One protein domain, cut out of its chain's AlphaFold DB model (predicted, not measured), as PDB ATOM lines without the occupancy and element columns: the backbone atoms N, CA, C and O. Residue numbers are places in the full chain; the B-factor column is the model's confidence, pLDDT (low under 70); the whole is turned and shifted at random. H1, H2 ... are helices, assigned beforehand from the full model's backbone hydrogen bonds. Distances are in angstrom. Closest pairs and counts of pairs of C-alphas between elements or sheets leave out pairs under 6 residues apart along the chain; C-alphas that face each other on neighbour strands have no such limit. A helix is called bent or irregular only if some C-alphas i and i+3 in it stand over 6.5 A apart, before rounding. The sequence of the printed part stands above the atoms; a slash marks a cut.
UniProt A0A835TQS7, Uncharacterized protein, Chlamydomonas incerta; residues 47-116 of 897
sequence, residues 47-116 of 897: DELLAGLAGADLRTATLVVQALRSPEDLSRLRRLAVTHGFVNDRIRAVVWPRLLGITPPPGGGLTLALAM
ATOM      1  N   ASP A  47      15.964  25.552 -45.059       82.38
ATOM      2  CA  ASP A  47      15.599  26.628 -45.988       82.38
ATOM      3  C   ASP A  47      16.261  26.479 -47.377       82.38
ATOM      4  O   ASP A  47      15.720  26.995 -48.358       82.38
ATOM      5  N   GLU A  48      17.335  25.684 -47.529       82.00
ATOM      6  CA  GLU A  48      17.855  25.310 -48.861       82.00
ATOM      7  C   GLU A  48      16.817  24.537 -49.699       82.00
ATOM      8  O   GLU A  48      16.816  24.628 -50.929       82.00
ATOM      9  N   LEU A  49      15.879  23.823 -49.059       84.62
ATOM     10  CA  LEU A  49      14.796  23.106 -49.751       84.62
ATOM     11  C   LEU A  49      13.761  24.051 -50.388       84.62
ATOM     12  O   LEU A  49      12.964  23.612 -51.219       84.62
ATOM     13  N   LEU A  50      13.766  25.334 -50.008       87.94
ATOM     14  CA  LEU A  50      12.914  26.382 -50.574       87.94
ATOM     15  C   LEU A  50      13.583  27.106 -51.758       87.94
ATOM     16  O   LEU A  50      12.913  27.835 -52.494       87.94
ATOM     17  N   ALA A  51      14.893  26.920 -51.958       85.50
ATOM     18  CA  ALA A  51      15.673  27.662 -52.941       85.50
ATOM     19  C   ALA A  51      15.201  27.396 -54.384       85.50
ATOM     20  O   ALA A  51      15.159  26.258 -54.853       85.50
ATOM     21  N   GLY A  52      14.871  28.472 -55.105       86.06
ATOM     22  CA  GLY A  52      14.395  28.418 -56.491       86.06
ATOM     23  C   GLY A  52      12.913  28.064 -56.668       86.06
ATOM     24  O   GLY A  52      12.451  28.010 -57.804       86.06
ATOM     25  N   LEU A  53      12.153  27.848 -55.585       90.38
ATOM     26  CA  LEU A  53      10.711  27.595 -55.660       90.38
ATOM     27  C   LEU A  53       9.895  28.894 -55.660       90.38
ATOM     28  O   LEU A  53      10.267  29.891 -55.045       90.38
ATOM     29  N   ALA A  54       8.732  28.861 -56.316       91.25
ATOM     30  CA  ALA A  54       7.802  29.986 -56.402       91.25
ATOM     31  C   ALA A  54       6.338  29.521 -56.302       91.25
ATOM     32  O   ALA A  54       6.042  28.327 -56.289       91.25
ATOM     33  N   GLY A  55       5.396  30.468 -56.243       93.00
ATOM     34  CA  GLY A  55       3.968  30.193 -56.437       93.00
ATOM     35  C   GLY A  55       3.371  29.176 -55.456       93.00
ATOM     36  O   GLY A  55       3.409  29.379 -54.243       93.00
ATOM     37  N   ALA A  56       2.740  28.124 -55.988       87.69
ATOM     38  CA  ALA A  56       2.154  27.040 -55.192       87.69
ATOM     39  C   ALA A  56       3.225  26.145 -54.553       87.69
ATOM     40  O   ALA A  56       3.126  25.828 -53.369       87.69
ATOM     41  N   ASP A  57       4.270  25.824 -55.310       88.81
ATOM     42  CA  ASP A  57       5.356  24.935 -54.904       88.81
ATOM     43  C   ASP A  57       6.079  25.457 -53.664       88.81
ATOM     44  O   ASP A  57       6.273  24.723 -52.695       88.81
ATOM     45  N   LEU A  58       6.379  26.761 -53.636       91.88
ATOM     46  CA  LEU A  58       6.964  27.409 -52.462       91.88
ATOM     47  C   LEU A  58       6.052  27.292 -51.229       91.88
ATOM     48  O   LEU A  58       6.559  27.080 -50.130       91.88
ATOM     49  N   ARG A  59       4.719  27.367 -51.378       89.94
ATOM     50  CA  ARG A  59       3.785  27.206 -50.244       89.94
ATOM     51  C   ARG A  59       3.790  25.771 -49.720       89.94
ATOM     52  O   ARG A  59       3.925  25.578 -48.514       89.94
ATOM     53  N   THR A  60       3.709  24.779 -50.606       88.75
ATOM     54  CA  THR A  60       3.771  23.356 -50.232       88.75
ATOM     55  C   THR A  60       5.103  23.024 -49.556       88.75
ATOM     56  O   THR A  60       5.112  22.463 -48.461       88.75
ATOM     57  N   ALA A  61       6.229  23.449 -50.136       89.94
ATOM     58  CA  ALA A  61       7.556  23.269 -49.552       89.94
ATOM     59  C   ALA A  61       7.704  23.975 -48.191       89.94
ATOM     60  O   ALA A  61       8.219  23.377 -47.250       89.94
ATOM     61  N   THR A  62       7.169  25.194 -48.035       91.25
ATOM     62  CA  THR A  62       7.144  25.909 -46.742       91.25
ATOM     63  C   THR A  62       6.403  25.112 -45.665       91.25
ATOM     64  O   THR A  62       6.888  24.992 -44.540       91.25
ATOM     65  N   LEU A  63       5.250  24.516 -45.995       90.62
ATOM     66  CA  LEU A  63       4.491  23.683 -45.055       90.62
ATOM     67  C   LEU A  63       5.246  22.402 -44.666       90.62
ATOM     68  O   LEU A  63       5.156  21.977 -43.512       90.62
ATOM     69  N   VAL A  64       6.005  21.818 -45.598       89.75
ATOM     70  CA  VAL A  64       6.872  20.659 -45.344       89.75
ATOM     71  C   VAL A  64       8.062  21.035 -44.457       89.75
ATOM     72  O   VAL A  64       8.316  20.339 -43.480       89.75
ATOM     73  N   VAL A  65       8.742  22.157 -44.717       88.12
ATOM     74  CA  VAL A  65       9.842  22.668 -43.875       88.12
ATOM     75  C   VAL A  65       9.365  22.972 -42.450       88.12
ATOM     76  O   VAL A  65      10.017  22.579 -41.486       88.12
ATOM     77  N   GLN A  66       8.187  23.584 -42.281       88.06
ATOM     78  CA  GLN A  66       7.587  23.796 -40.955       88.06
ATOM     79  C   GLN A  66       7.309  22.483 -40.202       88.06
ATOM     80  O   GLN A  66       7.495  22.424 -38.986       88.06
ATOM     81  N   ALA A  67       6.871  21.436 -40.907       87.50
ATOM     82  CA  ALA A  67       6.650  20.115 -40.322       87.50
ATOM     83  C   ALA A  67       7.977  19.401 -39.995       87.50
ATOM     84  O   ALA A  67       8.122  18.833 -38.921       87.50
ATOM     85  N   LEU A  68       8.985  19.493 -40.869       84.69
ATOM     86  CA  LEU A  68      10.331  18.943 -40.657       84.69
ATOM     87  C   LEU A  68      11.071  19.571 -39.462       84.69
ATOM     88  O   LEU A  68      11.845  18.885 -38.789       84.69
ATOM     89  N   ARG A  69      10.802  20.852 -39.179       83.25
ATOM     90  CA  ARG A  69      11.260  21.588 -37.986       83.25
ATOM     91  C   ARG A  69      10.586  21.131 -36.682       83.25
ATOM     92  O   ARG A  69      11.038  21.503 -35.604       83.25
ATOM     93  N   SER A  70       9.535  20.313 -36.764       79.19
ATOM     94  CA  SER A  70       8.742  19.824 -35.629       79.19
ATOM     95  C   SER A  70       8.862  18.292 -35.518       79.19
ATOM     96  O   SER A  70       8.094  17.579 -36.161       79.19
ATOM     97  N   PRO A  71       9.802  17.741 -34.720       61.44
ATOM     98  CA  PRO A  71      10.125  16.305 -34.735       61.44
ATOM     99  C   PRO A  71       8.966  15.381 -34.320       61.44
ATOM    100  O   PRO A  71       8.966  14.207 -34.677       61.44
ATOM    101  N   GLU A  72       7.964  15.905 -33.613       66.44
ATOM    102  CA  GLU A  72       6.747  15.177 -33.226       66.44
ATOM    103  C   GLU A  72       5.698  15.099 -34.362       66.44
ATOM    104  O   GLU A  72       4.797  14.263 -34.319       66.44
ATOM    105  N   ASP A  73       5.799  15.930 -35.409       71.25
ATOM    106  CA  ASP A  73       4.726  16.152 -36.394       71.25
ATOM    107  C   ASP A  73       4.866  15.312 -37.684       71.25
ATOM    108  O   ASP A  73       4.558  15.751 -38.800       71.25
ATOM    109  N   LEU A  74       5.267  14.040 -37.533       81.44
ATOM    110  CA  LEU A  74       5.188  13.033 -38.607       81.44
ATOM    111  C   LEU A  74       3.770  12.944 -39.201       81.44
ATOM    112  O   LEU A  74       3.604  12.697 -40.396       81.44
ATOM    113  N   SER A  75       2.745  13.206 -38.386       83.50
ATOM    114  CA  SER A  75       1.342  13.275 -38.801       83.50
ATOM    115  C   SER A  75       1.076  14.373 -39.837       83.50
ATOM    116  O   SER A  75       0.312  14.145 -40.774       83.50
ATOM    117  N   ARG A  76       1.708  15.553 -39.740       86.12
ATOM    118  CA  ARG A  76       1.608  16.602 -40.773       86.12
ATOM    119  C   ARG A  76       2.395  16.261 -42.025       86.12
ATOM    120  O   ARG A  76       1.898  16.552 -43.109       86.12
ATOM    121  N   LEU A  77       3.547  15.601 -41.906       89.06
ATOM    122  CA  LEU A  77       4.258  15.087 -43.082       89.06
ATOM    123  C   LEU A  77       3.402  14.058 -43.833       89.06
ATOM    124  O   LEU A  77       3.250  14.193 -45.044       89.06
ATOM    125  N   ARG A  78       2.745  13.120 -43.131       90.00
ATOM    126  CA  ARG A  78       1.779  12.183 -43.740       90.00
ATOM    127  C   ARG A  78       0.570  12.903 -44.352       90.00
ATOM    128  O   ARG A  78       0.234  12.625 -45.500       90.00
ATOM    129  N   ARG A  79      -0.029  13.891 -43.663       87.56
ATOM    130  CA  ARG A  79      -1.101  14.742 -44.232       87.56
ATOM    131  C   ARG A  79      -0.674  15.404 -45.544       87.56
ATOM    132  O   ARG A  79      -1.418  15.332 -46.517       87.56
ATOM    133  N   LEU A  80       0.496  16.046 -45.581       91.50
ATOM    134  CA  LEU A  80       0.997  16.751 -46.767       91.50
ATOM    135  C   LEU A  80       1.286  15.776 -47.916       91.50
ATOM    136  O   LEU A  80       0.807  15.996 -49.025       91.50
ATOM    137  N   ALA A  81       1.966  14.662 -47.634       92.81
ATOM    138  CA  ALA A  81       2.268  13.619 -48.614       92.81
ATOM    139  C   ALA A  81       1.002  13.049 -49.281       92.81
ATOM    140  O   ALA A  81       0.965  12.839 -50.494       92.81
ATOM    141  N   VAL A  82      -0.067  12.853 -48.503       90.12
ATOM    142  CA  VAL A  82      -1.351  12.373 -49.023       90.12
ATOM    143  C   VAL A  82      -2.088  13.462 -49.811       90.12
ATOM    144  O   VAL A  82      -2.475  13.223 -50.952       90.12
ATOM    145  N   THR A  83      -2.250  14.658 -49.238       86.38
ATOM    146  CA  THR A  83      -3.148  15.705 -49.778       86.38
ATOM    147  C   THR A  83      -2.547  16.598 -50.864       86.38
ATOM    148  O   THR A  83      -3.302  17.146 -51.660       86.38
ATOM    149  N   HIS A  84      -1.223  16.771 -50.886       85.75
ATOM    150  CA  HIS A  84      -0.507  17.664 -51.809       85.75
ATOM    151  C   HIS A  84       0.681  16.979 -52.510       85.75
ATOM    152  O   HIS A  84       1.132  17.457 -53.548       85.75
ATOM    153  N   GLY A  85       1.212  15.891 -51.940       91.81
ATOM    154  CA  GLY A  85       2.482  15.304 -52.363       91.81
ATOM    155  C   GLY A  85       3.679  16.200 -52.037       91.81
ATOM    156  O   GLY A  85       3.578  17.157 -51.261       91.81
ATOM    157  N   PHE A  86       4.827  15.889 -52.636       93.56
ATOM    158  CA  PHE A  86       6.044  16.690 -52.517       93.56
ATOM    159  C   PHE A  86       6.454  17.296 -53.862       93.56
ATOM    160  O   PHE A  86       6.321  16.686 -54.922       93.56
ATOM    161  N   VAL A  87       6.967  18.526 -53.811       89.06
ATOM    162  CA  VAL A  87       7.277  19.333 -55.003       89.06
ATOM    163  C   VAL A  87       8.376  18.697 -55.854       89.06
ATOM    164  O   VAL A  87       8.289  18.668 -57.076       89.06
ATOM    165  N   ASN A  88       9.443  18.224 -55.209       90.75
ATOM    166  CA  ASN A  88      10.658  17.790 -55.883       90.75
ATOM    167  C   ASN A  88      11.419  16.737 -55.070       90.75
ATOM    168  O   ASN A  88      11.152  16.495 -53.890       90.75
ATOM    169  N   ASP A  89      12.418  16.153 -55.719       89.69
ATOM    170  CA  ASP A  89      13.154  15.008 -55.197       89.69
ATOM    171  C   ASP A  89      14.138  15.378 -54.071       89.69
ATOM    172  O   ASP A  89      14.421  14.547 -53.213       89.69
ATOM    173  N   ARG A  90      14.551  16.655 -53.958       86.62
ATOM    174  CA  ARG A  90      15.294  17.160 -52.781       86.62
ATOM    175  C   ARG A  90      14.455  17.064 -51.511       86.62
ATOM    176  O   ARG A  90      14.943  16.627 -50.473       86.62
ATOM    177  N   ILE A  91      13.175  17.429 -51.601       89.62
ATOM    178  CA  ILE A  91      12.234  17.286 -50.487       89.62
ATOM    179  C   ILE A  91      11.966  15.799 -50.207       89.62
ATOM    180  O   ILE A  91      11.959  15.401 -49.043       89.62
ATOM    181  N   ARG A  92      11.819  14.954 -51.239       92.44
ATOM    182  CA  ARG A  92      11.638  13.499 -51.058       92.44
ATOM    183  C   ARG A  92      12.815  12.851 -50.337       92.44
ATOM    184  O   ARG A  92      12.579  12.132 -49.371       92.44
ATOM    185  N   ALA A  93      14.053  13.165 -50.718       88.62
ATOM    186  CA  ALA A  93      15.262  12.656 -50.063       88.62
ATOM    187  C   ALA A  93      15.321  12.975 -48.554       88.62
ATOM    188  O   ALA A  93      15.872  12.201 -47.776       88.62
ATOM    189  N   VAL A  94      14.703  14.073 -48.111       86.50
ATOM    190  CA  VAL A  94      14.618  14.431 -46.685       86.50
ATOM    191  C   VAL A  94      13.377  13.835 -46.000       86.50
ATOM    192  O   VAL A  94      13.452  13.431 -44.838       86.50
ATOM    193  N   VAL A  95      12.229  13.767 -46.686       89.94
ATOM    194  CA  VAL A  95      10.939  13.400 -46.072       89.94
ATOM    195  C   VAL A  95      10.615  11.908 -46.166       89.94
ATOM    196  O   VAL A  95      10.141  11.341 -45.183       89.94
ATOM    197  N   TRP A  96      10.870  11.246 -47.297       92.94
ATOM    198  CA  TRP A  96      10.551   9.825 -47.479       92.94
ATOM    199  C   TRP A  96      11.212   8.908 -46.425       92.94
ATOM    200  O   TRP A  96      10.500   8.067 -45.868       92.94
ATOM    201  N   PRO A  97      12.498   9.086 -46.043       88.50
ATOM    202  CA  PRO A  97      13.086   8.323 -44.943       88.50
ATOM    203  C   PRO A  97      12.354   8.565 -43.614       88.50
ATOM    204  O   PRO A  97      12.054   7.619 -42.888       88.50
ATOM    205  N   ARG A  98      11.975   9.816 -43.318       86.12
ATOM    206  CA  ARG A  98      11.248  10.177 -42.088       86.12
ATOM    207  C   ARG A  98       9.848   9.550 -42.035       86.12
ATOM    208  O   ARG A  98       9.450   9.077 -40.975       86.12
ATOM    209  N   LEU A  99       9.127   9.474 -43.161       87.88
ATOM    210  CA  LEU A  99       7.827   8.785 -43.248       87.88
ATOM    211  C   LEU A  99       7.933   7.293 -42.892       87.88
ATOM    212  O   LEU A  99       7.052   6.767 -42.205       87.88
ATOM    213  N   LEU A 100       9.030   6.648 -43.301       87.19
ATOM    214  CA  LEU A 100       9.362   5.247 -43.018       87.19
ATOM    215  C   LEU A 100       9.983   5.005 -41.626       87.19
ATOM    216  O   LEU A 100      10.418   3.887 -41.331       87.19
ATOM    217  N   GLY A 101      10.047   6.027 -40.766       82.88
ATOM    218  CA  GLY A 101      10.707   5.921 -39.463       82.88
ATOM    219  C   GLY A 101      12.192   5.589 -39.610       82.88
ATOM    220  O   GLY A 101      12.699   4.704 -38.934       82.88
ATOM    221  N   ILE A 102      12.871   6.214 -40.569       81.50
ATOM    222  CA  ILE A 102      14.316   6.124 -40.743       81.50
ATOM    223  C   ILE A 102      14.884   7.477 -40.329       81.50
ATOM    224  O   ILE A 102      14.691   8.483 -41.017       81.50
ATOM    225  N   THR A 103      15.592   7.509 -39.202       69.06
ATOM    226  CA  THR A 103      16.460   8.629 -38.831       69.06
ATOM    227  C   THR A 103      17.867   8.356 -39.368       69.06
ATOM    228  O   THR A 103      18.639   7.668 -38.697       69.06
ATOM    229  N   PRO A 104      18.226   8.839 -40.572       56.91
ATOM    230  CA  PRO A 104      19.622   8.842 -40.995       56.91
ATOM    231  C   PRO A 104      20.504   9.585 -39.974       56.91
ATOM    232  O   PRO A 104      20.021  10.531 -39.336       56.91
ATOM    233  N   PRO A 105      21.773   9.174 -39.799       50.34
ATOM    234  CA  PRO A 105      22.622   9.670 -38.719       50.34
ATOM    235  C   PRO A 105      22.897  11.182 -38.829       50.34
ATOM    236  O   PRO A 105      22.769  11.764 -39.914       50.34
ATOM    237  N   PRO A 106      23.307  11.852 -37.735       40.53
ATOM    238  CA  PRO A 106      23.823  13.218 -37.815       40.53
ATOM    239  C   PRO A 106      25.057  13.231 -38.732       40.53
ATOM    240  O   PRO A 106      26.023  12.521 -38.475       40.53
ATOM    241  N   GLY A 107      25.000  13.990 -39.831       43.41
ATOM    242  CA  GLY A 107      25.988  13.925 -40.920       43.41
ATOM    243  C   GLY A 107      25.583  13.061 -42.129       43.41
ATOM    244  O   GLY A 107      26.182  13.201 -43.186       43.41
ATOM    245  N   GLY A 108      24.544  12.223 -42.020       40.84
ATOM    246  CA  GLY A 108      24.139  11.250 -43.050       40.84
ATOM    247  C   GLY A 108      22.691  11.355 -43.543       40.84
ATOM    248  O   GLY A 108      22.231  10.468 -44.253       40.84
ATOM    249  N   GLY A 109      21.959  12.412 -43.178       41.12
ATOM    250  CA  GLY A 109      20.545  12.599 -43.538       41.12
ATOM    251  C   GLY A 109      20.274  13.927 -44.218       41.12
ATOM    252  O   GLY A 109      20.475  14.069 -45.418       41.12
ATOM    253  N   LEU A 110      19.904  14.924 -43.408       43.00
ATOM    254  CA  LEU A 110      19.952  16.331 -43.811       43.00
ATOM    255  C   LEU A 110      21.299  16.646 -44.454       43.00
ATOM    256  O   LEU A 110      21.349  17.023 -45.609       43.00
ATOM    257  N   THR A 111      22.400  16.379 -43.754       45.03
ATOM    258  CA  THR A 111      23.750  16.629 -44.268       45.03
ATOM    259  C   THR A 111      24.115  15.759 -45.476       45.03
ATOM    260  O   THR A 111      25.014  16.138 -46.206       45.03
ATOM    261  N   LEU A 112      23.422  14.651 -45.756       48.03
ATOM    262  CA  LEU A 112      23.669  13.858 -46.968       48.03
ATOM    263  C   LEU A 112      22.909  14.414 -48.184       48.03
ATOM    264  O   LEU A 112      23.441  14.396 -49.286       48.03
ATOM    265  N   ALA A 113      21.712  14.970 -47.967       43.69
ATOM    266  CA  ALA A 113      20.942  15.712 -48.970       43.69
ATOM    267  C   ALA A 113      21.409  17.178 -49.145       43.69
ATOM    268  O   ALA A 113      21.161  17.778 -50.189       43.69
ATOM    269  N   LEU A 114      22.099  17.748 -48.146       41.44
ATOM    270  CA  LEU A 114      22.593  19.132 -48.118       41.44
ATOM    271  C   LEU A 114      24.105  19.264 -48.353       41.44
ATOM    272  O   LEU A 114      24.511  20.261 -48.924       41.44
ATOM    273  N   ALA A 115      24.959  18.280 -48.036       40.69
ATOM    274  CA  ALA A 115      26.353  18.283 -48.525       40.69
ATOM    275  C   ALA A 115      26.450  17.935 -50.024       40.69
ATOM    276  O   ALA A 115      27.538  17.901 -50.596       40.69
ATOM    277  N   MET A 116      25.302  17.716 -50.673       42.31
ATOM    278  CA  MET A 116      25.168  17.861 -52.120       42.31
ATOM    279  C   MET A 116      25.431  19.321 -52.525       42.31
ATOM    280  O   MET A 116      26.060  19.546 -53.556       42.31
TER     281      MET A 116
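This is residues 47 to 116 of the 897 residues of an uncharacterized protein of Chlamydomonas incerta (UniProt A0A835TQS7). Three helices, H2, H3 and H4, form a small core with their centres in a triangle: H2 and H3 make a helical hairpin, and H4 packs on H3 at a steep angle. The short H1 packs on H2 near H4, and the short H5 packs on H4 at one end of the longest axis, away from H2 and H3. The printed part has 70 residues with five named helices, H1 to H5 in order along the chain, and no named strand; the class is all helix. It is compact, with a radius of gyration of the C-alphas of 11.4 A and spans of 32 by 26 by 17 A.

Begin with H1, residues 47 to 50, and go on to H2, residues 55 to 68; they touch, and their closest C-alphas are those of Leu 50 and Ala 61, 6.3 A apart. H3, residues 74 to 83, touches H2, with the C-alphas of Ala 67 and Arg 76 closest at 6.2 A. This hairpin has a shallow tilt of 24 degrees, opposite ways. Next find H4, residues 89 to 99, which touches H3; the closest C-alphas are those of Leu 74 and Leu 99, 6.8 A apart. Their steep tilt is 53 degrees, opposite ways. H2 and H4 are close but not clearly touching: the C-alphas of Ala 61 and Ile 91 are closest at 7.7 A. They run the same way at a shallow tilt of 34 degrees, only just short of steep. H5, residues 110 to 114, touches H4, and the closest C-alphas are those of Val 94 and Leu 110, 6.3 A apart. H5 is apart from H2 and from H3. In H3 and H5 every O i to N i+4 pair is within hydrogen-bond range; in H2 it is 9 of 10, in H4 5 of 7, and H1 is too short for such a pair.

Find C-alpha 47 at (15.599, 26.628, -45.988), where H1 begins. H2 starts at C-alpha 55, at (3.968, 30.193, -56.437), and covers 20.4 A to C-alpha 68. H3 covers 14.2 A from C-alpha 74 to 83, and H4 14.5 A from C-alpha 89 to 99. H4 is only just irregular: C-alphas 94 and 97 are 6.53 A apart. H1 measures 5.3 A and H5 5.8 A; H5 ends at C-alpha 114, at (22.593, 19.132, -48.118).

The two C-alphas farthest apart are those of Gly 55 and Pro 105, at 32.9 A. The printed part has no cut; the links up to H4 are tight, and the ten-residue link from H4 to H5 is short. In this model the mean pLDDT of the printed part is 78.7, and look for values under 70 at residues 71 to 72 and 103 to 116.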